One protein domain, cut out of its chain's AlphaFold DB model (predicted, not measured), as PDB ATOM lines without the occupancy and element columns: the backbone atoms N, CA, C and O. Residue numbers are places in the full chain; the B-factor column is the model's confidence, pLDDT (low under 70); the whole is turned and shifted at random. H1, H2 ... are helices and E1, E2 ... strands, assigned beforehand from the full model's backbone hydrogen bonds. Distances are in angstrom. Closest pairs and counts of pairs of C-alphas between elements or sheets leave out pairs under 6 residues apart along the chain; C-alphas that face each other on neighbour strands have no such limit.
ATOM      1  N   PHE A   2     163.721  76.995 189.180       91.75
ATOM      2  CA  PHE A   2     165.076  77.374 189.620       91.75
ATOM      3  C   PHE A   2     165.422  76.939 191.051       91.75
ATOM      4  O   PHE A   2     166.525  76.453 191.263       91.75
ATOM      5  N   ASP A   3     164.481  76.990 191.999       94.81
ATOM      6  CA  ASP A   3     164.726  76.518 193.373       94.81
ATOM      7  C   ASP A   3     165.092  75.029 193.442       94.81
ATOM      8  O   ASP A   3     165.986  74.641 194.189       94.81
ATOM      9  N   ALA A   4     164.441  74.192 192.627       94.81
ATOM     10  CA  ALA A   4     164.734  72.763 192.572       94.81
ATOM     11  C   ALA A   4     166.131  72.510 191.983       94.81
ATOM     12  O   ALA A   4     166.900  71.731 192.540       94.81
ATOM     13  N   ILE A   5     166.487  73.215 190.904       95.75
ATOM     14  CA  ILE A   5     167.826  73.132 190.299       95.75
ATOM     15  C   ILE A   5     168.889  73.608 191.299       95.75
ATOM     16  O   ILE A   5     169.894  72.927 191.492       95.75
ATOM     17  N   ASN A   6     168.644  74.724 191.990       96.94
ATOM     18  CA  ASN A   6     169.530  75.237 193.031       96.94
ATOM     19  C   ASN A   6     169.696  74.238 194.176       96.94
ATOM     20  O   ASN A   6     170.820  74.000 194.603       96.94
ATOM     21  N   SER A   7     168.625  73.584 194.629       97.12
ATOM     22  CA  SER A   7     168.728  72.537 195.650       97.12
ATOM     23  C   SER A   7     169.644  71.390 195.211       97.12
ATOM     24  O   SER A   7     170.461  70.940 196.009       97.12
ATOM     25  N   ILE A   8     169.550  70.946 193.951       97.31
ATOM     26  CA  ILE A   8     170.410  69.883 193.401       97.31
ATOM     27  C   ILE A   8     171.876  70.338 193.356       97.31
ATOM     28  O   ILE A   8     172.763  69.586 193.760       97.31
ATOM     29  N   ILE A   9     172.130  71.571 192.902       97.69
ATOM     30  CA  ILE A   9     173.480  72.154 192.855       97.69
ATOM     31  C   ILE A   9     174.086  72.214 194.263       97.69
ATOM     32  O   ILE A   9     175.201  71.743 194.477       97.69
ATOM     33  N   GLN A  10     173.343  72.762 195.229       96.44
ATOM     34  CA  GLN A  10     173.830  72.990 196.592       96.44
ATOM     35  C   GLN A  10     174.013  71.694 197.391       96.44
ATOM     36  O   GLN A  10     174.859  71.636 198.280       96.44
ATOM     37  N   GLU A  11     173.266  70.634 197.071       97.00
ATOM     38  CA  GLU A  11     173.469  69.318 197.684       97.00
ATOM     39  C   GLU A  11     174.829  68.701 197.302       97.00
ATOM     40  O   GLU A  11     175.354  67.857 198.029       97.00
ATOM     41  N   GLY A  12     175.414  69.105 196.166       94.62
ATOM     42  CA  GLY A  12     176.754  68.694 195.732       94.62
ATOM     43  C   GLY A  12     176.884  67.221 195.321       94.62
ATOM     44  O   GLY A  12     177.975  66.778 194.968       94.62
ATOM     45  N   LYS A  13     175.786  66.453 195.345       96.44
ATOM     46  CA  LYS A  13     175.753  65.032 194.951       96.44
ATOM     47  C   LYS A  13     175.643  64.827 193.443       96.44
ATOM     48  O   LYS A  13     176.067  63.791 192.939       96.44
ATOM     49  N   ILE A  14     175.058  65.791 192.733       94.62
ATOM     50  CA  ILE A  14     174.867  65.757 191.281       94.62
ATOM     51  C   ILE A  14     175.497  67.014 190.693       94.62
ATOM     52  O   ILE A  14     175.155  68.133 191.072       94.62
ATOM     53  N   ARG A  15     176.401  66.840 189.727       95.19
ATOM     54  CA  ARG A  15     176.950  67.965 188.966       95.19
ATOM     55  C   ARG A  15     175.928  68.427 187.932       95.19
ATOM     56  O   ARG A  15     175.765  67.791 186.894       95.19
ATOM     57  N   VAL A  16     175.284  69.562 188.184       97.06
ATOM     58  CA  VAL A  16     174.440  70.227 187.184       97.06
ATOM     59  C   VAL A  16     175.328  71.052 186.260       97.06
ATOM     60  O   VAL A  16     176.154  71.833 186.734       97.06
ATOM     61  N   THR A  17     175.174  70.861 184.950       97.38
ATOM     62  CA  THR A  17     175.956  71.572 183.934       97.38
ATOM     63  C   THR A  17     175.048  72.357 182.999       97.38
ATOM     64  O   THR A  17     174.127  71.795 182.417       97.38
ATOM     65  N   TYR A  18     175.335  73.644 182.835       97.56
ATOM     66  CA  TYR A  18     174.741  74.503 181.820       97.56
ATOM     67  C   TYR A  18     175.560  74.450 180.526       97.56
ATOM     68  O   TYR A  18     176.783  74.615 180.564       97.56
ATOM     69  N   VAL A  19     174.878  74.271 179.393       97.62
ATOM     70  CA  VAL A  19     175.445  74.347 178.040       97.62
ATOM     71  C   VAL A  19     174.650  75.398 177.254       97.62
ATOM     72  O   VAL A  19     173.423  75.292 177.219       97.62
ATOM     73  N   PRO A  20     175.290  76.409 176.636       96.81
ATOM     74  CA  PRO A  20     174.588  77.407 175.831       96.81
ATOM     75  C   PRO A  20     173.799  76.804 174.661       96.81
ATOM     76  O   PRO A  20     174.298  75.939 173.940       96.81
ATOM     77  N   GLY A  21     172.590  77.322 174.437       96.00
ATOM     78  CA  GLY A  21     171.761  77.030 173.264       96.00
ATOM     79  C   GLY A  21     171.524  78.255 172.377       96.00
ATOM     80  O   GLY A  21     171.914  79.374 172.714       96.00
ATOM     81  N   ASN A  22     170.827  78.062 171.254       95.31
ATOM     82  CA  ASN A  22     170.527  79.125 170.279       95.31
ATOM     83  C   ASN A  22     169.659  80.275 170.825       95.31
ATOM     84  O   ASN A  22     169.649  81.359 170.246       95.31
ATOM     85  N   HIS A  23     168.918  80.055 171.912       92.75
ATOM     86  CA  HIS A  23     168.113  81.093 172.564       92.75
ATOM     87  C   HIS A  23     168.872  81.842 173.668       92.75
ATOM     88  O   HIS A  23     168.475  82.944 174.043       92.75
ATOM     89  N   ASP A  24     170.013  81.305 174.108       92.00
ATOM     90  CA  ASP A  24     170.809  81.848 175.209       92.00
ATOM     91  C   ASP A  24     172.151  82.423 174.738       92.00
ATOM     92  O   ASP A  24     173.051  82.651 175.547       92.00
ATOM     93  N   LEU A  25     172.305  82.659 173.429       94.56
ATOM     94  CA  LEU A  25     173.583  82.999 172.790       94.56
ATOM     95  C   LEU A  25     174.361  84.093 173.527       94.56
ATOM     96  O   LEU A  25     175.579  84.036 173.635       94.56
ATOM     97  N   THR A  26     173.650  85.088 174.051       94.50
ATOM     98  CA  THR A  26     174.234  86.302 174.639       94.50
ATOM     99  C   THR A  26     174.313  86.259 176.166       94.50
ATOM    100  O   THR A  26     174.833  87.187 176.788       94.50
ATOM    101  N   ILE A  27     173.817  85.186 176.791       94.31
ATOM    102  CA  ILE A  27     173.801  85.040 178.244       94.31
ATOM    103  C   ILE A  27     175.215  84.745 178.742       94.31
ATOM    104  O   ILE A  27     175.844  83.752 178.368       94.31
ATOM    105  N   THR A  28     175.708  85.602 179.634       94.19
ATOM    106  CA  THR A  28     177.071  85.507 180.170       94.19
ATOM    107  C   THR A  28     177.189  84.470 181.287       94.19
ATOM    108  O   THR A  28     176.200  84.098 181.925       94.19
ATOM    109  N   ALA A  29     178.422  84.046 181.577       95.88
ATOM    110  CA  ALA A  29     178.689  83.162 182.708       95.88
ATOM    111  C   ALA A  29     178.242  83.774 184.045       95.88
ATOM    112  O   ALA A  29     177.630  83.079 184.852       95.88
ATOM    113  N   ALA A  30     178.474  85.077 184.240       96.25
ATOM    114  CA  ALA A  30     178.047  85.802 185.435       96.25
ATOM    115  C   ALA A  30     176.516  85.870 185.565       96.25
ATOM    116  O   ALA A  30     175.988  85.756 186.667       96.25
ATOM    117  N   SER A  31     175.795  86.009 184.446       95.31
ATOM    118  CA  SER A  31     174.328  85.983 184.442       95.31
ATOM    119  C   SER A  31     173.796  84.634 184.926       95.31
ATOM    120  O   SER A  31     172.947  84.615 185.811       95.31
ATOM    121  N   ILE A  32     174.331  83.521 184.411       96.25
ATOM    122  CA  ILE A  32     173.961  82.175 184.878       96.25
ATOM    123  C   ILE A  32     174.347  81.973 186.348       96.25
ATOM    124  O   ILE A  32     173.515  81.521 187.126       96.25
ATOM    125  N   GLU A  33     175.550  82.376 186.755       96.50
ATOM    126  CA  GLU A  33     176.004  82.252 188.146       96.50
ATOM    127  C   GLU A  33     175.098  83.021 189.122       96.50
ATOM    128  O   GLU A  33     174.834  82.560 190.227       96.50
ATOM    129  N   SER A  34     174.566  84.176 188.705       96.31
ATOM    130  CA  SER A  34     173.683  84.985 189.553       96.31
ATOM    131  C   SER A  34     172.331  84.328 189.854       96.31
ATOM    132  O   SER A  34     171.724  84.636 190.878       96.31
ATOM    133  N   ILE A  35     171.858  83.431 188.980       95.44
ATOM    134  CA  ILE A  35     170.568  82.737 189.122       95.44
ATOM    135  C   ILE A  35     170.723  81.283 189.592       95.44
ATOM    136  O   ILE A  35     169.819  80.740 190.233       95.44
ATOM    137  N   LEU A  36     171.859  80.662 189.270       97.00
ATOM    138  CA  LEU A  36     172.196  79.266 189.536       97.00
ATOM    139  C   LEU A  36     173.605  79.174 190.155       97.00
ATOM    140  O   LEU A  36     174.518  78.641 189.524       97.00
ATOM    141  N   PRO A  37     173.818  79.722 191.366       96.75
ATOM    142  CA  PRO A  37     175.144  79.791 191.975       96.75
ATOM    143  C   PRO A  37     175.736  78.397 192.204       96.75
ATOM    144  O   PRO A  37     175.075  77.515 192.755       96.75
ATOM    145  N   GLY A  38     176.998  78.210 191.814       96.62
ATOM    146  CA  GLY A  38     177.730  76.945 191.914       96.62
ATOM    147  C   GLY A  38     177.495  75.966 190.759       96.62
ATOM    148  O   GLY A  38     178.016  74.849 190.796       96.62
ATOM    149  N   ILE A  39     176.725  76.346 189.735       97.81
ATOM    150  CA  ILE A  39     176.514  75.503 188.556       97.81
ATOM    151  C   ILE A  39     177.809  75.334 187.752       97.81
ATOM    152  O   ILE A  39     178.583  76.271 187.557       97.81
ATOM    153  N   ASN A  40     178.039  74.137 187.210       97.62
ATOM    154  CA  ASN A  40     179.083  73.964 186.209       97.62
ATOM    155  C   ASN A  40     178.640  74.588 184.879       97.62
ATOM    156  O   ASN A  40     177.513  74.376 184.449       97.62
ATOM    157  N   GLN A  41     179.518  75.287 184.168       97.75
ATOM    158  CA  GLN A  41     179.189  75.855 182.858       97.75
ATOM    159  C   GLN A  41     180.156  75.311 181.806       97.75
ATOM    160  O   GLN A  41     181.360  75.529 181.900       97.75
ATOM    161  N   ALA A  42     179.628  74.608 180.806       97.62
ATOM    162  CA  ALA A  42     180.385  74.110 179.664       97.62
ATOM    163  C   ALA A  42     180.163  75.056 178.482       97.62
ATOM    164  O   ALA A  42     179.203  74.928 177.723       97.62
ATOM    165  N   ARG A  43     181.030  76.062 178.396       97.50
ATOM    166  CA  ARG A  43     181.033  77.083 177.347       97.50
ATOM    167  C   ARG A  43     182.297  76.931 176.522       97.50
ATOM    168  O   ARG A  43     183.361  76.660 177.078       97.50
ATOM    169  N   ASP A  44     182.180  77.169 175.228       96.75
ATOM    170  CA  ASP A  44     183.347  77.321 174.375       96.75
ATOM    171  C   ASP A  44     184.053  78.649 174.671       96.75
ATOM    172  O   ASP A  44     183.522  79.538 175.344       96.75
ATOM    173  N   ALA A  45     185.257  78.814 174.117       94.69
ATOM    174  CA  ALA A  45     185.954  80.099 174.143       94.69
ATOM    175  C   ALA A  45     185.171  81.205 173.410       94.69
ATOM    176  O   ALA A  45     185.330  82.387 173.716       94.69
ATOM    177  N   VAL A  46     184.325  80.820 172.450       93.88
ATOM    178  CA  VAL A  46     183.460  81.723 171.686       93.88
ATOM    179  C   VAL A  46     182.070  81.796 172.316       93.88
ATOM    180  O   VAL A  46     181.540  80.810 172.830       93.88
ATOM    181  N   LEU A  47     181.476  82.989 172.303       94.56
ATOM    182  CA  LEU A  47     180.201  83.247 172.968       94.56
ATOM    183  C   LEU A  47     179.037  82.522 172.265       94.56
ATOM    184  O   LEU A  47     178.964  82.470 171.041       94.56
ATOM    185  N   GLY A  48     178.100  82.001 173.060       96.19
ATOM    186  CA  GLY A  48     176.864  81.382 172.575       96.19
ATOM    187  C   GLY A  48     176.988  79.922 172.144       96.19
ATOM    188  O   GLY A  48     176.018  79.353 171.646       96.19
ATOM    189  N   LEU A  49     178.149  79.303 172.353       98.00
ATOM    190  CA  LEU A  49     178.407  77.899 172.048       98.00
ATOM    191  C   LEU A  49     178.984  77.175 173.263       98.00
ATOM    192  O   LEU A  49     179.530  77.789 174.185       98.00
ATOM    193  N   GLY A  50     178.839  75.857 173.268       97.69
ATOM    194  CA  GLY A  50     179.395  75.000 174.298       97.69
ATOM    195  C   GLY A  50     179.160  73.534 173.993       97.69
ATOM    196  O   GLY A  50     178.086  73.163 173.521       97.69
ATOM    197  N   THR A  51     180.152  72.722 174.332       98.06
ATOM    198  CA  THR A  51     180.051  71.264 174.331       98.06
ATOM    199  C   THR A  51     180.517  70.738 175.682       98.06
ATOM    200  O   THR A  51     181.589  71.094 176.171       98.06
ATOM    201  N   TYR A  52     179.716  69.879 176.305       98.25
ATOM    202  CA  TYR A  52     180.074  69.202 177.544       98.25
ATOM    203  C   TYR A  52     180.463  67.748 177.279       98.25
ATOM    204  O   TYR A  52     179.692  66.983 176.703       98.25
ATOM    205  N   SER A  53     181.635  67.362 177.778       97.88
ATOM    206  CA  SER A  53     182.065  65.971 177.896       97.88
ATOM    207  C   SER A  53     182.289  65.656 179.378       97.88
ATOM    208  O   SER A  53     183.122  66.317 180.006       97.88
ATOM    209  N   PRO A  54     181.556  64.696 179.975       94.88
ATOM    210  CA  PRO A  54     181.806  64.267 181.346       94.88
ATOM    211  C   PRO A  54     183.249  63.778 181.515       94.88
ATOM    212  O   PRO A  54     183.743  63.025 180.682       94.88
ATOM    213  N   VAL A  55     183.910  64.173 182.609       90.56
ATOM    214  CA  VAL A  55     185.334  63.857 182.858       90.56
ATOM    215  C   VAL A  55     185.601  62.352 182.826       90.56
ATOM    216  O   VAL A  55     186.569  61.917 182.211       90.56
ATOM    217  N   ASP A  56     184.714  61.566 183.435       91.38
ATOM    218  CA  ASP A  56     184.848  60.108 183.498       91.38
ATOM    219  C   ASP A  56     184.387  59.404 182.208       91.38
ATOM    220  O   ASP A  56     184.629  58.213 182.038       91.38
ATOM    221  N   TYR A  57     183.735  60.132 181.290       93.75
ATOM    222  CA  TYR A  57     183.192  59.606 180.032       93.75
ATOM    223  C   TYR A  57     183.473  60.568 178.868       93.75
ATOM    224  O   TYR A  57     182.540  61.120 178.272       93.75
ATOM    225  N   PRO A  58     184.758  60.797 178.538       95.38
ATOM    226  CA  PRO A  58     185.157  61.819 177.577       95.38
ATOM    227  C   PRO A  58     184.686  61.522 176.150       95.38
ATOM    228  O   PRO A  58     184.548  62.456 175.369       95.38
ATOM    229  N   GLU A  59     184.377  60.268 175.802       96.25
ATOM    230  CA  GLU A  59     183.833  59.872 174.489       96.25
ATOM    231  C   GLU A  59     182.351  60.277 174.292       96.25
ATOM    232  O   GLU A  59     181.753  59.977 173.255       96.25
ATOM    233  N   ILE A  60     181.748  60.975 175.263       98.12
ATOM    234  CA  ILE A  60     180.415  61.576 175.157       98.12
ATOM    235  C   ILE A  60     180.551  63.073 174.867       98.12
ATOM    236  O   ILE A  60     181.286  63.777 175.559       98.12
ATOM    237  N   ALA A  61     179.812  63.578 173.884       98.56
ATOM    238  CA  ALA A  61     179.637  65.009 173.651       98.56
ATOM    239  C   ALA A  61     178.164  65.398 173.803       98.56
ATOM    240  O   ALA A  61     177.281  64.743 173.256       98.56
ATOM    241  N   ILE A  62     177.905  66.466 174.553       98.69
ATOM    242  CA  ILE A  62     176.572  67.024 174.778       98.69
ATOM    243  C   ILE A  62     176.617  68.495 174.383       98.69
ATOM    244  O   ILE A  62     177.277  69.294 175.044       98.69
ATOM    245  N   GLU A  63     175.916  68.863 173.319       98.12
ATOM    246  CA  GLU A  63     175.756  70.258 172.903       98.12
ATOM    247  C   GLU A  63     174.331  70.518 172.428       98.12
ATOM    248  O   GLU A  63     173.519  69.607 172.298       98.12
ATOM    249  N   HIS A  64     173.987  71.776 172.179       97.75
ATOM    250  CA  HIS A  64     172.651  72.093 171.691       97.75
ATOM    251  C   HIS A  64     172.468  71.716 170.207       97.75
ATOM    252  O   HIS A  64     171.395  71.250 169.839       97.75
ATOM    253  N   GLY A  65     173.510  71.863 169.374       96.81
ATOM    254  CA  GLY A  65     173.510  71.505 167.942       96.81
ATOM    255  C   GLY A  65     173.284  72.679 166.975       96.81
ATOM    256  O   GLY A  65     173.442  72.530 165.767       96.81
ATOM    257  N   HIS A  66     172.982  73.884 167.476       97.81
ATOM    258  CA  HIS A  66     172.730  75.068 166.633       97.81
ATOM    259  C   HIS A  66     173.968  75.621 165.931       97.81
ATOM    260  O   HIS A  66     173.815  76.411 165.002       97.81
ATOM    261  N   ARG A  67     175.173  75.207 166.343       98.00
ATOM    262  CA  ARG A  67     176.459  75.600 165.739       98.00
ATOM    263  C   ARG A  67     176.470  75.436 164.217       98.00
ATOM    264  O   ARG A  67     177.094  76.227 163.518       98.00
ATOM    265  N   TYR A  68     175.759  74.426 163.728       97.94
ATOM    266  CA  TYR A  68     175.770  73.995 162.332       97.94
ATOM    267  C   TYR A  68     174.572  74.515 161.524       97.94
ATOM    268  O   TYR A  68     174.501  74.312 160.316       97.94
ATOM    269  N   ASN A  69     173.610  75.180 162.172       97.69
ATOM    270  CA  ASN A  69     172.403  75.669 161.514       97.69
ATOM    271  C   ASN A  69     172.605  77.113 161.029       97.69
ATOM    272  O   ASN A  69     172.852  78.015 161.828       97.69
ATOM    273  N   PHE A  70     172.434  77.360 159.729       98.06
ATOM    274  CA  PHE A  70     172.697  78.672 159.124       98.06
ATOM    275  C   PHE A  70     171.868  79.818 159.741       98.06
ATOM    276  O   PHE A  70     172.375  80.933 159.897       98.06
ATOM    277  N   ILE A 216     165.670  74.378 158.046       90.69
ATOM    278  CA  ILE A 216     164.505  73.755 158.704       90.69
ATOM    279  C   ILE A 216     164.588  72.219 158.730       90.69
ATOM    280  O   ILE A 216     163.593  71.545 158.988       90.69
ATOM    281  N   SER A 217     165.741  71.650 158.377       94.81
ATOM    282  CA  SER A 217     165.936  70.205 158.297       94.81
ATOM    283  C   SER A 217     166.407  69.663 159.639       94.81
ATOM    284  O   SER A 217     167.573  69.805 160.021       94.81
ATOM    285  N   ASN A 218     165.497  68.989 160.343       94.12
ATOM    286  CA  ASN A 218     165.847  68.243 161.548       94.12
ATOM    287  C   ASN A 218     166.876  67.158 161.226       94.12
ATOM    288  O   ASN A 218     167.902  67.074 161.889       94.12
ATOM    289  N   THR A 219     166.643  66.397 160.153       94.75
ATOM    290  CA  THR A 219     167.542  65.326 159.709       94.75
ATOM    291  C   THR A 219     168.945  65.832 159.409       94.75
ATOM    292  O   THR A 219     169.901  65.162 159.779       94.75
ATOM    293  N   GLU A 220     169.092  67.004 158.783       95.75
ATOM    294  CA  GLU A 220     170.433  67.535 158.522       95.75
ATOM    295  C   GLU A 220     171.111  67.996 159.811       95.75
ATOM    296  O   GLU A 220     172.288  67.726 160.006       95.75
ATOM    297  N   THR A 221     170.370  68.633 160.723       96.06
ATOM    298  CA  THR A 221     170.909  69.000 162.043       96.06
ATOM    299  C   THR A 221     171.398  67.756 162.790       96.06
ATOM    300  O   THR A 221     172.504  67.748 163.325       96.06
ATOM    301  N   ASP A 222     170.600  66.688 162.786       96.38
ATOM    302  CA  ASP A 222     170.941  65.404 163.399       96.38
ATOM    303  C   ASP A 222     172.181  64.770 162.738       96.38
ATOM    304  O   ASP A 222     173.061  64.239 163.417       96.38
ATOM    305  N   HIS A 223     172.279  64.859 161.409       97.25
ATOM    306  CA  HIS A 223     173.393  64.329 160.621       97.25
ATOM    307  C   HIS A 223     174.739  64.986 160.964       97.25
ATOM    308  O   HIS A 223     175.787  64.354 160.817       97.25
ATOM    309  N   GLN A 224     174.740  66.193 161.537       98.19
ATOM    310  CA  GLN A 224     175.974  66.832 161.998       98.19
ATOM    311  C   GLN A 224     176.653  66.067 163.138       98.19
ATOM    312  O   GLN A 224     177.870  66.144 163.270       98.19
ATOM    313  N   ALA A 225     175.935  65.242 163.906       98.12
ATOM    314  CA  ALA A 225     176.586  64.325 164.841       98.12
ATOM    315  C   ALA A 225     177.495  63.317 164.113       98.12
ATOM    316  O   ALA A 225     178.594  63.012 164.574       98.12
ATOM    317  N   ILE A 226     177.072  62.839 162.940       97.94
ATOM    318  CA  ILE A 226     177.866  61.922 162.118       97.94
ATOM    319  C   ILE A 226     179.059  62.663 161.520       97.94
ATOM    320  O   ILE A 226     180.189  62.224 161.708       97.94
ATOM    321  N   LEU A 227     178.831  63.788 160.840       97.94
ATOM    322  CA  LEU A 227     179.906  64.512 160.158       97.94
ATOM    323  C   LEU A 227     180.943  65.071 161.138       97.94
ATOM    324  O   LEU A 227     182.133  64.820 160.988       97.94
ATOM    325  N   GLN A 228     180.497  65.799 162.161       98.50
ATOM    326  CA  GLN A 228     181.381  66.599 163.014       98.50
ATOM    327  C   GLN A 228     182.107  65.758 164.067       98.50
ATOM    328  O   GLN A 228     183.189  66.149 164.515       98.50
ATOM    329  N   TYR A 229     181.547  64.597 164.431       98.56
ATOM    330  CA  TYR A 229     182.084  63.741 165.487       98.56
ATOM    331  C   TYR A 229     182.440  62.328 165.025       98.56
ATOM    332  O   TYR A 229     183.578  61.915 165.220       98.56
ATOM    333  N   PHE A 230     181.514  61.560 164.444       98.44
ATOM    334  CA  PHE A 230     181.768  60.131 164.184       98.44
ATOM    335  C   PHE A 230     182.679  59.894 162.973       98.44
ATOM    336  O   PHE A 230     183.558  59.036 163.008       98.44
ATOM    337  N   MET A 231     182.510  60.683 161.916       97.94
ATOM    338  CA  MET A 231     183.298  60.613 160.681       97.94
ATOM    339  C   MET A 231     184.418  61.657 160.637       97.94
ATOM    340  O   MET A 231     185.011  61.901 159.586       97.94
ATOM    341  N   ASN A 232     184.741  62.248 161.787       97.75
ATOM    342  CA  ASN A 232     185.815  63.211 161.941       97.75
ATOM    343  C   ASN A 232     187.024  62.556 162.616       97.75
ATOM    344  O   ASN A 232     186.976  62.212 163.793       97.75
ATOM    345  N   SER A 233     188.143  62.457 161.896       96.81
ATOM    346  CA  SER A 233     189.388  61.865 162.415       96.81
ATOM    347  C   SER A 233     189.979  62.569 163.646       96.81
ATOM    348  O   SER A 233     190.818  61.989 164.330       96.81
ATOM    349  N   ALA A 234     189.560  63.806 163.934       96.56
ATOM    350  CA  ALA A 234     189.976  64.553 165.120       96.56
ATOM    351  C   ALA A 234     189.075  64.314 166.347       96.56
ATOM    352  O   ALA A 234     189.343  64.868 167.412       96.56
ATOM    353  N   SER A 235     188.005  63.526 166.211       97.62
ATOM    354  CA  SER A 235     187.046  63.237 167.273       97.62
ATOM    355  C   SER A 235     187.107  61.767 167.678       97.62
ATOM    356  O   SER A 235     187.114  60.863 166.846       97.62
ATOM    357  N   ASP A 236     187.102  61.535 168.986       96.44
ATOM    358  CA  ASP A 236     187.000  60.221 169.622       96.44
ATOM    359  C   ASP A 236     185.577  59.921 170.123       96.44
ATOM    360  O   ASP A 236     185.339  58.901 170.766       96.44
ATOM    361  N   LYS A 237     184.608  60.808 169.861       98.06
ATOM    362  CA  LYS A 237     183.265  60.680 170.431       98.06
ATOM    363  C   LYS A 237     182.519  59.499 169.828       98.06
ATOM    364  O   LYS A 237     182.504  59.298 168.617       98.06
ATOM    365  N   ARG A 238     181.834  58.755 170.695       97.75
ATOM    366  CA  ARG A 238     180.990  57.608 170.334       97.75
ATOM    367  C   ARG A 238     179.536  57.787 170.740       97.75
ATOM    368  O   ARG A 238     178.677  57.072 170.226       97.75
ATOM    369  N   ILE A 239     179.248  58.743 171.623       98.62
ATOM    370  CA  ILE A 239     177.886  59.171 171.939       98.62
ATOM    371  C   ILE A 239     177.802  60.683 171.770       98.62
ATOM    372  O   ILE A 239     178.564  61.419 172.393       98.62
ATOM    373  N   VAL A 240     176.867  61.147 170.949       98.75
ATOM    374  CA  VAL A 240     176.608  62.576 170.746       98.75
ATOM    375  C   VAL A 240     175.156  62.858 171.087       98.75
ATOM    376  O   VAL A 240     174.252  62.208 170.562       98.75
ATOM    377  N   VAL A 241     174.942  63.822 171.978       98.81
ATOM    378  CA  VAL A 241     173.623  64.286 172.403       98.81
ATOM    379  C   VAL A 241     173.408  65.695 171.874       98.81
ATOM    380  O   VAL A 241     174.145  66.599 172.271       98.81
ATOM    381  N   PHE A 242     172.395  65.883 171.025       98.50
ATOM    382  CA  PHE A 242     171.919  67.212 170.625       98.50
ATOM    383  C   PHE A 242     170.537  67.527 171.200       98.50
ATOM    384  O   PHE A 242     169.816  66.649 171.678       98.50
ATOM    385  N   GLY A 243     170.167  68.803 171.107       95.00
ATOM    386  CA  GLY A 243     168.798  69.288 171.229       95.00
ATOM    387  C   GLY A 243     168.368  69.970 169.929       95.00
ATOM    388  O   GLY A 243     168.364  69.353 168.866       95.00
ATOM    389  N   HIS A 244     168.021  71.256 170.012       95.50
ATOM    390  CA  HIS A 244     167.675  72.150 168.897       95.50
ATOM    391  C   HIS A 244     166.397  71.814 168.108       95.50
ATOM    392  O   HIS A 244     165.489  72.634 168.039       95.50
ATOM    393  N   THR A 245     166.293  70.619 167.528       93.81
ATOM    394  CA  THR A 245     165.194  70.222 166.623       93.81
ATOM    395  C   THR A 245     163.882  69.913 167.348       93.81
ATOM    396  O   THR A 245     162.821  69.814 166.721       93.81
ATOM    397  N   HIS A 246     163.956  69.723 168.670       93.81
ATOM    398  CA  HIS A 246     162.854  69.285 169.531       93.81
ATOM    399  C   HIS A 246     162.229  67.953 169.075       93.81
ATOM    400  O   HIS A 246     161.060  67.681 169.354       93.81
ATOM    401  N   GLU A 247     162.979  67.129 168.340       94.31
ATOM    402  CA  GLU A 247     162.510  65.850 167.820       94.31
ATOM    403  C   GLU A 247     163.257  64.699 168.504       94.31
ATOM    404  O   GLU A 247     164.361  64.353 168.080       94.31
ATOM    405  N   PRO A 248     162.680  64.101 169.561       95.69
ATOM    406  CA  PRO A 248     163.341  63.047 170.323       95.69
ATOM    407  C   PRO A 248     163.560  61.812 169.442       95.69
ATOM    408  O   PRO A 248     162.606  61.234 168.919       95.69
ATOM    409  N   LYS A 249     164.818  61.391 169.280       96.69
ATOM    410  CA  LYS A 249     165.177  60.200 168.495       96.69
ATOM    411  C   LYS A 249     166.542  59.643 168.884       96.69
ATOM    412  O   LYS A 249     167.387  60.375 169.392       96.69
ATOM    413  N   ILE A 250     166.764  58.365 168.583       98.06
ATOM    414  CA  ILE A 250     168.077  57.714 168.637       98.06
ATOM    415  C   ILE A 250     168.430  57.235 167.228       98.06
ATOM    416  O   ILE A 250     167.600  56.624 166.556       98.06
ATOM    417  N   VAL A 251     169.659  57.501 166.789       97.31
ATOM    418  CA  VAL A 251     170.202  57.032 165.508       97.31
ATOM    419  C   VAL A 251     171.555  56.381 165.759       97.31
ATOM    420  O   VAL A 251     172.404  56.932 166.459       97.31
ATOM    421  N   THR A 252     171.770  55.201 165.186       97.50
ATOM    422  CA  THR A 252     173.057  54.506 165.257       97.50
ATOM    423  C   THR A 252     173.826  54.654 163.953       97.50
ATOM    424  O   THR A 252     173.247  54.782 162.876       97.50
ATOM    425  N   SER A 253     175.148  54.671 164.065       97.00
ATOM    426  CA  SER A 253     176.077  54.710 162.936       97.00
ATOM    427  C   SER A 253     177.407  54.071 163.344       97.00
ATOM    428  O   SER A 253     177.519  53.497 164.433       97.00
ATOM    429  N   GLU A 254     178.414  54.160 162.483       97.44
ATOM    430  CA  GLU A 254     179.785  53.746 162.771       97.44
ATOM    431  C   GLU A 254     180.731  54.938 162.607       97.44
ATOM    432  O   GLU A 254     180.453  55.845 161.822       97.44
ATOM    433  N   ASN A 255     181.835  54.942 163.356       97.25
ATOM    434  CA  ASN A 255     182.935  55.878 163.128       97.25
ATOM    435  C   ASN A 255     183.927  55.341 162.079       97.25
ATOM    436  O   ASN A 255     183.762  54.243 161.540       97.25
ATOM    437  N   LEU A 256     185.008  56.088 161.837       96.44
ATOM    438  CA  LEU A 256     186.086  55.709 160.910       96.44
ATOM    439  C   LEU A 256     186.779  54.370 161.243       96.44
ATOM    440  O   LEU A 256     187.368  53.763 160.352       96.44
ATOM    441  N   ASP A 257     186.673  53.890 162.486       96.19
ATOM    442  CA  ASP A 257     187.219  52.605 162.947       96.19
ATOM    443  C   ASP A 257     186.183  51.463 162.905       96.19
ATOM    444  O   ASP A 257     186.385  50.416 163.528       96.19
ATOM    445  N   SER A 258     185.033  51.665 162.250       96.25
ATOM    446  CA  SER A 258     183.891  50.734 162.259       96.25
ATOM    447  C   SER A 258     183.361  50.418 163.666       96.25
ATOM    448  O   SER A 258     182.750  49.374 163.907       96.25
ATOM    449  N   LYS A 259     183.583  51.312 164.639       96.38
ATOM    450  CA  LYS A 259     183.004  51.189 165.981       96.38
ATOM    451  C   LYS A 259     181.618  51.813 165.992       96.38
ATOM    452  O   LYS A 259     181.431  52.950 165.560       96.38
ATOM    453  N   LYS A 260     180.658  51.098 166.584       97.25
ATOM    454  CA  LYS A 260     179.292  51.597 166.783       97.25
ATOM    455  C   LYS A 260     179.302  52.927 167.541       97.25
ATOM    456  O   LYS A 260     179.917  53.018 168.610       97.25
ATOM    457  N   CYS A 261     178.561  53.890 167.012       98.44
ATOM    458  CA  CYS A 261     178.309  55.203 167.584       98.44
ATOM    459  C   CYS A 261     176.801  55.444 167.723       98.44
ATOM    460  O   CYS A 261     175.993  54.875 166.981       98.44
ATOM    461  N   VAL A 262     176.418  56.268 168.696       98.56
ATOM    462  CA  VAL A 262     175.020  56.571 169.020       98.56
ATOM    463  C   VAL A 262     174.821  58.080 169.039       98.56
ATOM    464  O   VAL A 262     175.354  58.781 169.895       98.56
ATOM    465  N   TYR A 263     174.020  58.577 168.107       98.62
ATOM    466  CA  TYR A 263     173.432  59.901 168.196       98.62
ATOM    467  C   TYR A 263     172.098  59.818 168.936       98.62
ATOM    468  O   TYR A 263     171.299  58.907 168.696       98.62
ATOM    469  N   VAL A 264     171.828  60.785 169.807       98.50
ATOM    470  CA  VAL A 264     170.515  60.953 170.424       98.50
ATOM    471  C   VAL A 264     170.133  62.426 170.473       98.50
ATOM    472  O   VAL A 264     170.902  63.273 170.918       98.50
ATOM    473  N   ASN A 265     168.915  62.732 170.040       98.12
ATOM    474  CA  ASN A 265     168.309  64.030 170.280       98.12
ATOM    475  C   ASN A 265     167.469  63.953 171.556       98.12
ATOM    476  O   ASN A 265     166.576  63.106 171.652       98.12
ATOM    477  N   SER A 266     167.730  64.827 172.528       97.31
ATOM    478  CA  SER A 266     166.997  64.821 173.797       97.31
ATOM    479  C   SER A 266     165.554  65.307 173.681       97.31
ATOM    480  O   SER A 266     164.823  65.241 174.664       97.31
ATOM    481  N   GLY A 267     165.133  65.793 172.511       95.38
ATOM    482  CA  GLY A 267     163.808  66.349 172.289       95.38
ATOM    483  C   GLY A 267     163.650  67.696 172.983       95.38
ATOM    484  O   GLY A 267     164.489  68.585 172.836       95.38
ATOM    485  N   THR A 268     162.546  67.868 173.704       93.94
ATOM    486  CA  THR A 268     162.190  69.142 174.329       93.94
ATOM    487  C   THR A 268     161.551  68.956 175.700       93.94
ATOM    488  O   THR A 268     160.887  67.951 175.952       93.94
ATOM    489  N   TRP A 269     161.718  69.951 176.572       92.81
ATOM    490  CA  TRP A 269     161.052  70.027 177.871       92.81
ATOM    491  C   TRP A 269     160.024  71.162 177.880       92.81
ATOM    492  O   TRP A 269     160.268  72.239 178.420       92.81
ATOM    493  N   ILE A 270     158.882  70.928 177.231       89.50
ATOM    494  CA  ILE A 270     157.756  71.872 177.148       89.50
ATOM    495  C   ILE A 270     156.434  71.173 177.460       89.50
ATOM    496  O   ILE A 270     156.287  69.983 177.181       89.50
ATOM    497  N   ASP A 271     155.473  71.928 177.993       86.12
ATOM    498  CA  ASP A 271     154.150  71.418 178.387       86.12
ATOM    499  C   ASP A 271     153.258  71.074 177.187       86.12
ATOM    500  O   ASP A 271     152.407  70.192 177.266       86.12
ATOM    501  N   HIS A 272     153.444  71.774 176.065       82.69
ATOM    502  CA  HIS A 272     152.655  71.587 174.856       82.69
ATOM    503  C   HIS A 272     153.567  71.525 173.632       82.69
ATOM    504  O   HIS A 272     154.213  72.510 173.281       82.69
ATOM    505  N   ASN A 273     153.598  70.362 172.983       82.69
ATOM    506  CA  ASN A 273     154.337  70.118 171.750       82.69
ATOM    507  C   ASN A 273     153.359  69.541 170.713       82.69
ATOM    508  O   ASN A 273     153.077  68.344 170.765       82.69
ATOM    509  N   PRO A 274     152.771  70.367 169.829       77.75
ATOM    510  CA  PRO A 274     151.777  69.903 168.864       77.75
ATOM    511  C   PRO A 274     152.262  68.677 168.077       77.75
ATOM    512  O   PRO A 274     153.365  68.684 167.528       77.75
ATOM    513  N   ASP A 275     151.437  67.626 168.050       76.19
ATOM    514  CA  ASP A 275     151.667  66.367 167.324       76.19
ATOM    515  C   ASP A 275     152.963  65.608 167.688       76.19
ATOM    516  O   ASP A 275     153.420  64.742 166.938       76.19
ATOM    517  N   LYS A 276     153.565  65.905 168.846       81.50
ATOM    518  CA  LYS A 276     154.814  65.296 169.323       81.50
ATOM    519  C   LYS A 276     154.739  64.984 170.818       81.50
ATOM    520  O   LYS A 276     153.890  65.495 171.541       81.50
ATOM    521  N   THR A 277     155.665  64.161 171.303       87.81
ATOM    522  CA  THR A 277     155.816  63.939 172.746       87.81
ATOM    523  C   THR A 277     156.327  65.196 173.447       87.81
ATOM    524  O   THR A 277     157.063  65.999 172.865       87.81
ATOM    525  N   THR A 278     155.965  65.338 174.715       90.19
ATOM    526  CA  THR A 278     156.418  66.399 175.617       90.19
ATOM    527  C   THR A 278     157.438  65.857 176.623       90.19
ATOM    528  O   THR A 278     157.561  64.645 176.804       90.19
ATOM    529  N   MET A 279     158.187  66.766 177.260       94.94
ATOM    530  CA  MET A 279     159.123  66.482 178.364       94.94
ATOM    531  C   MET A 279     160.017  65.259 178.126       94.94
ATOM    532  O   MET A 279     160.015  64.277 178.872       94.94
ATOM    533  N   ASN A 280     160.780  65.327 177.043       96.94
ATOM    534  CA  ASN A 280     161.740  64.306 176.675       96.94
ATOM    535  C   ASN A 280     163.072  64.511 177.393       96.94
ATOM    536  O   ASN A 280     163.490  65.639 177.662       96.94
ATOM    537  N   PHE A 281     163.751  63.411 177.694       97.56
ATOM    538  CA  PHE A 281     165.089  63.445 178.270       97.56
ATOM    539  C   PHE A 281     165.850  62.155 177.977       97.56
ATOM    540  O   PHE A 281     165.269  61.118 177.653       97.56
ATOM    541  N   VAL A 282     167.171  62.223 178.106       98.38
ATOM    542  CA  VAL A 282     168.072  61.094 177.874       98.38
ATOM    543  C   VAL A 282     168.727  60.705 179.187       98.38
ATOM    544  O   VAL A 282     169.210  61.561 179.924       98.38
ATOM    545  N   VAL A 283     168.789  59.404 179.451       98.19
ATOM    546  CA  VAL A 283     169.635  58.835 180.500       98.19
ATOM    547  C   VAL A 283     170.705  57.991 179.829       98.19
ATOM    548  O   VAL A 283     170.402  57.057 179.085       98.19
ATOM    549  N   ILE A 284     171.963  58.323 180.105       97.81
ATOM    550  CA  ILE A 284     173.111  57.513 179.709       97.81
ATOM    551  C   ILE A 284     173.629  56.834 180.969       97.81
ATOM    552  O   ILE A 284     174.026  57.502 181.921       97.81
ATOM    553  N   THR A 285     173.600  55.506 180.982       96.06
ATOM    554  CA  THR A 285     174.165  54.690 182.057       96.06
ATOM    555  C   THR A 285     175.451  54.058 181.543       96.06
ATOM    556  O   THR A 285     175.376  53.163 180.701       96.06
ATOM    557  N   PRO A 286     176.621  54.523 181.995       92.06
ATOM    558  CA  PRO A 286     177.893  53.990 181.536       92.06
ATOM    559  C   PRO A 286     178.101  52.526 181.917       92.06
ATOM    560  O   PRO A 286     177.520  52.037 182.889       92.06
ATOM    561  N   GLN A 287     178.947  51.837 181.151       89.44
ATOM    562  CA  GLN A 287     179.340  50.464 181.458       89.44
ATOM    563  C   GLN A 287     180.004  50.375 182.840       89.44
ATOM    564  O   GLN A 287     180.725  51.281 183.261       89.44
ATOM    565  N   SER A 288     179.736  49.286 183.556       85.50
ATOM    566  CA  SER A 288     180.372  48.998 184.837       85.50
ATOM    567  C   SER A 288     181.726  48.313 184.619       85.50
ATOM    568  O   SER A 288     182.164  48.080 183.494       85.50
ATOM    569  N   VAL A 289     182.397  47.944 185.711       81.12
ATOM    570  CA  VAL A 289     183.631  47.141 185.656       81.12
ATOM    571  C   VAL A 289     183.403  45.708 185.150       81.12
ATOM    572  O   VAL A 289     184.365  44.983 184.903       81.12
ATOM    573  N   GLU A 290     182.148  45.268 185.010       83.12
ATOM    574  CA  GLU A 290     181.828  43.948 184.474       83.12
ATOM    575  C   GLU A 290     181.970  43.928 182.949       83.12
ATOM    576  O   GLU A 290     181.347  44.719 182.244       83.12
ATOM    577  N   VAL A 291     182.723  42.954 182.432       76.50
ATOM    578  CA  VAL A 291     183.037  42.809 180.994       76.50
ATOM    579  C   VAL A 291     181.788  42.637 180.118       76.50
ATOM    580  O   VAL A 291     181.788  42.998 178.947       76.50
ATOM    581  N   SER A 292     180.709  42.072 180.662       83.31
ATOM    582  CA  SER A 292     179.440  41.912 179.942       83.31
ATOM    583  C   SER A 292     178.573  43.170 179.936       83.31
ATOM    584  O   SER A 292     177.570  43.202 179.216       83.31
ATOM    585  N   SER A 293     178.905  44.173 180.753       88.81
ATOM    586  CA  SER A 293     178.126  45.403 180.842       88.81
ATOM    587  C   SER A 293     178.333  46.269 179.601       88.81
ATOM    588  O   SER A 293     179.373  46.229 178.954       88.81
ATOM    589  N   LYS A 294     177.301  47.030 179.247       92.50
ATOM    590  CA  LYS A 294     177.312  47.968 178.124       92.50
ATOM    591  C   LYS A 294     176.980  49.348 178.643       92.50
ATOM    592  O   LYS A 294     176.207  49.473 179.592       92.50
ATOM    593  N   THR A 295     177.462  50.371 177.952       95.62
ATOM    594  CA  THR A 295     176.887  51.703 178.120       95.62
ATOM    595  C   THR A 295     175.509  51.709 177.469       95.62
ATOM    596  O   THR A 295     175.374  51.352 176.297       95.62
ATOM    597  N   LEU A 296     174.487  52.072 178.241       97.25
ATOM    598  CA  LEU A 296     173.096  52.161 177.806       97.25
ATOM    599  C   LEU A 296     172.733  53.621 177.547       97.25
ATOM    600  O   LEU A 296     172.982  54.476 178.393       97.25
ATOM    601  N   VAL A 297     172.105  53.888 176.408       98.31
ATOM    602  CA  VAL A 297     171.551  55.195 176.044       98.31
ATOM    603  C   VAL A 297     170.046  55.027 175.922       98.31
ATOM    604  O   VAL A 297     169.578  54.295 175.054       98.31
ATOM    605  N   LYS A 298     169.285  55.664 176.809       98.50
ATOM    606  CA  LYS A 298     167.827  55.532 176.865       98.50
ATOM    607  C   LYS A 298     167.169  56.892 176.726       98.50
ATOM    608  O   LYS A 298     167.509  57.825 177.449       98.50
ATOM    609  N   LEU A 299     166.229  56.982 175.798       98.50
ATOM    610  CA  LEU A 299     165.411  58.159 175.546       98.50
ATOM    611  C   LEU A 299     164.038  57.946 176.177       98.50
ATOM    612  O   LEU A 299     163.413  56.903 175.972       98.50
ATOM    613  N   TYR A 300     163.576  58.939 176.925       98.19
ATOM    614  CA  TYR A 300     162.332  58.895 177.681       98.19
ATOM    615  C   TYR A 300     161.408  60.051 177.311       98.19
ATOM    616  O   TYR A 300     161.864  61.096 176.842       98.19
ATOM    617  N   ASN A 301     160.120  59.886 177.608       96.44
ATOM    618  CA  ASN A 301     159.201  60.996 177.845       96.44
ATOM    619  C   ASN A 301     158.635  60.920 179.268       96.44
ATOM    620  O   ASN A 301     158.525  59.835 179.849       96.44
ATOM    621  N   PHE A 302     158.278  62.079 179.812       94.56
ATOM    622  CA  PHE A 302     157.561  62.211 181.073       94.56
ATOM    623  C   PHE A 302     156.191  62.838 180.821       94.56
ATOM    624  O   PHE A 302     156.094  63.975 180.374       94.56
ATOM    625  N   GLU A 303     155.119  62.105 181.100       91.25
ATOM    626  CA  GLU A 303     153.759  62.605 180.910       91.25
ATOM    627  C   GLU A 303     152.845  62.039 181.995       91.25
ATOM    628  O   GLU A 303     152.899  60.848 182.293       91.25
ATOM    629  N   ASN A 304     151.997  62.883 182.594       89.94
ATOM    630  CA  ASN A 304     151.045  62.479 183.635       89.94
ATOM    631  C   ASN A 304     151.700  61.701 184.796       89.94
ATOM    632  O   ASN A 304     151.168  60.682 185.228       89.94
ATOM    633  N   GLU A 305     152.858  62.173 185.281       91.56
ATOM    634  CA  GLU A 305     153.658  61.523 186.342       91.56
ATOM    635  C   GLU A 305     154.254  60.153 185.943       91.56
ATOM    636  O   GLU A 305     154.781  59.426 186.786       91.56
ATOM    637  N   VAL A 306     154.216  59.787 184.658       94.00
ATOM    638  CA  VAL A 306     154.740  58.516 184.145       94.00
ATOM    639  C   VAL A 306     155.972  58.757 183.283       94.00
ATOM    640  O   VAL A 306     155.933  59.486 182.293       94.00
ATOM    641  N   VAL A 307     157.070  58.086 183.636       96.81
ATOM    642  CA  VAL A 307     158.280  58.001 182.812       96.81
ATOM    643  C   VAL A 307     158.163  56.794 181.883       96.81
ATOM    644  O   VAL A 307     158.083  55.658 182.353       96.81
ATOM    645  N   THR A 308     158.202  57.023 180.572       96.62
ATOM    646  CA  THR A 308     158.109  55.965 179.555       96.62
ATOM    647  C   THR A 308     159.371  55.930 178.703       96.62
ATOM    648  O   THR A 308     159.861  56.970 178.268       96.62
ATOM    649  N   ILE A 309     159.917  54.731 178.468       97.62
ATOM    650  CA  ILE A 309     161.037  54.534 177.535       97.62
ATOM    651  C   ILE A 309     160.491  54.636 176.111       97.62
ATOM    652  O   ILE A 309     159.605  53.873 175.733       97.62
ATOM    653  N   MET A 310     161.052  55.544 175.320       96.81
ATOM    654  CA  MET A 310     160.713  55.719 173.908       96.81
ATOM    655  C   MET A 310     161.620  54.888 173.002       96.81
ATOM    656  O   MET A 310     161.161  54.290 172.034       96.81
ATOM    657  N   ALA A 311     162.918  54.870 173.312       97.56
ATOM    658  CA  ALA A 311     163.932  54.135 172.570       97.56
ATOM    659  C   ALA A 311     165.124  53.823 173.479       97.56
ATOM    660  O   ALA A 311     165.413  54.564 174.423       97.56
ATOM    661  N   GLU A 312     165.843  52.746 173.176       97.69
ATOM    662  CA  GLU A 312     167.093  52.419 173.849       97.69
ATOM    663  C   GLU A 312     168.131  51.875 172.876       97.69
ATOM    664  O   GLU A 312     167.810  51.166 171.927       97.69
ATOM    665  N   GLU A 313     169.390  52.190 173.155       97.56
ATOM    666  CA  GLU A 313     170.544  51.645 172.466       97.56
ATOM    667  C   GLU A 313     171.658  51.299 173.446       97.56
ATOM    668  O   GLU A 313     171.677  51.724 174.604       97.56
ATOM    669  N   SER A 314     172.606  50.494 172.974       95.38
ATOM    670  CA  SER A 314     173.775  50.126 173.768       95.38
ATOM    671  C   SER A 314     175.047  50.037 172.939       95.38
ATOM    672  O   SER A 314     175.013  49.677 171.755       95.38
ATOM    673  N   LEU A 315     176.175  50.333 173.583       93.56
ATOM    674  CA  LEU A 315     177.513  50.192 173.021       93.56
ATOM    675  C   LEU A 315     178.487  49.610 174.050       93.56
ATOM    676  O   LEU A 315     178.334  49.799 175.257       93.56
ATOM    677  N   HIS A 316     179.480  48.898 173.529       85.19
ATOM    678  CA  HIS A 316     180.654  48.437 174.267       85.19
ATOM    679  C   HIS A 316     181.809  49.397 174.000       85.19
ATOM    680  O   HIS A 316     182.046  49.735 172.829       85.19
TER     681      HIS A 316
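AT A GLANCE: This is residues 2 to 70 and 216 to 316 of the 317 residues of a protein of Bacteroidetes bacterium HGW-Bacteroidetes-22 (UniProt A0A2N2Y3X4). Two sheets lie partly face to face as a sandwich, E1 E2 E4 E3 and E5 E6 E7, with H3 covering the other face of the four-stranded sheet; H1 and H2 lie off to one side, away from both sheets. The printed part has 170 residues, with named elements in the order H1 H2 E1 H3 E2 E3 E4 E5 E6 E7; these hold 75 residues, under half, and the class is mixed, helices and strands. The sheet E1 E2 E4 E3 is mixed; E5 E6 E7 is antiparallel, a meander, each strand the antiparallel neighbour of the one before. The whole is compact, with a radius of gyration of the C-alphas of 16.3 A and spans of 45 by 39 by 38 A.

HOW THE PARTS SIT: Start at H1, residues 2 to 11, and H2, residues 29 to 35: they are close but not clearly touching, the closest C-alphas, Phe 2 and Ile 35, 7.7 A apart. Next find E1, residues 60 to 63, parallel to E2, residues 239 to 242, with N 61 and O 239 at 2.9 A. H3, residues 218 to 230, is on this sheet at a height of 8.8 A, its closest C-alphas to E2 those of Ala 225 and Val 240, 6.2 A. E2 is parallel to E4, residues 260 to 265, with N 240 and O 262 at 3.0 A. E4 forms a hairpin with E3, residues 249 to 254, where N 263 and O 251 are at 2.8 A. In the second sheet, E5, residues 280 to 285, and E6, residues 295 to 303, are a hairpin with N 298 and O 283 at 2.9 A. E6 and E7, residues 306 to 315, are another, with N 297 and O 313 at 2.8 A. Across the sandwich, the closest C-alphas of E3 and E7 are those of Ile 250 and Ala 311, 6.7 A. Every O i to N i+4 pair is within hydrogen-bond range in H1, 2 of 3 in H2 and 7 of 9 in H3.

IN THESE COORDINATES: Find C-alpha 2 at (165.076, 77.374, 189.620), where H1 begins; it runs 14.2 A. H3 runs 18.1 A from C-alpha 218 at (165.847, 68.243, 161.548). E3 and E4 each run 17.0 A, E5 16.6 A and E6 25.7 A. E7 runs 26.7 A to C-alpha 315 at (177.513, 50.192, 173.021) and bends by 56 degrees at residue 310.

THE WHOLE: The C-alphas farthest apart are those of Thr 26 and Ser 292, 45.0 A. Residues 71 to 215 are not printed, and C-alphas 70 and 216 are 9.6 A apart across the cut. The links H1 to H2, H2 to E1 and E4 to E5 are long. The mean pLDDT of the printed part is 95.1, and no printed residue is under 70.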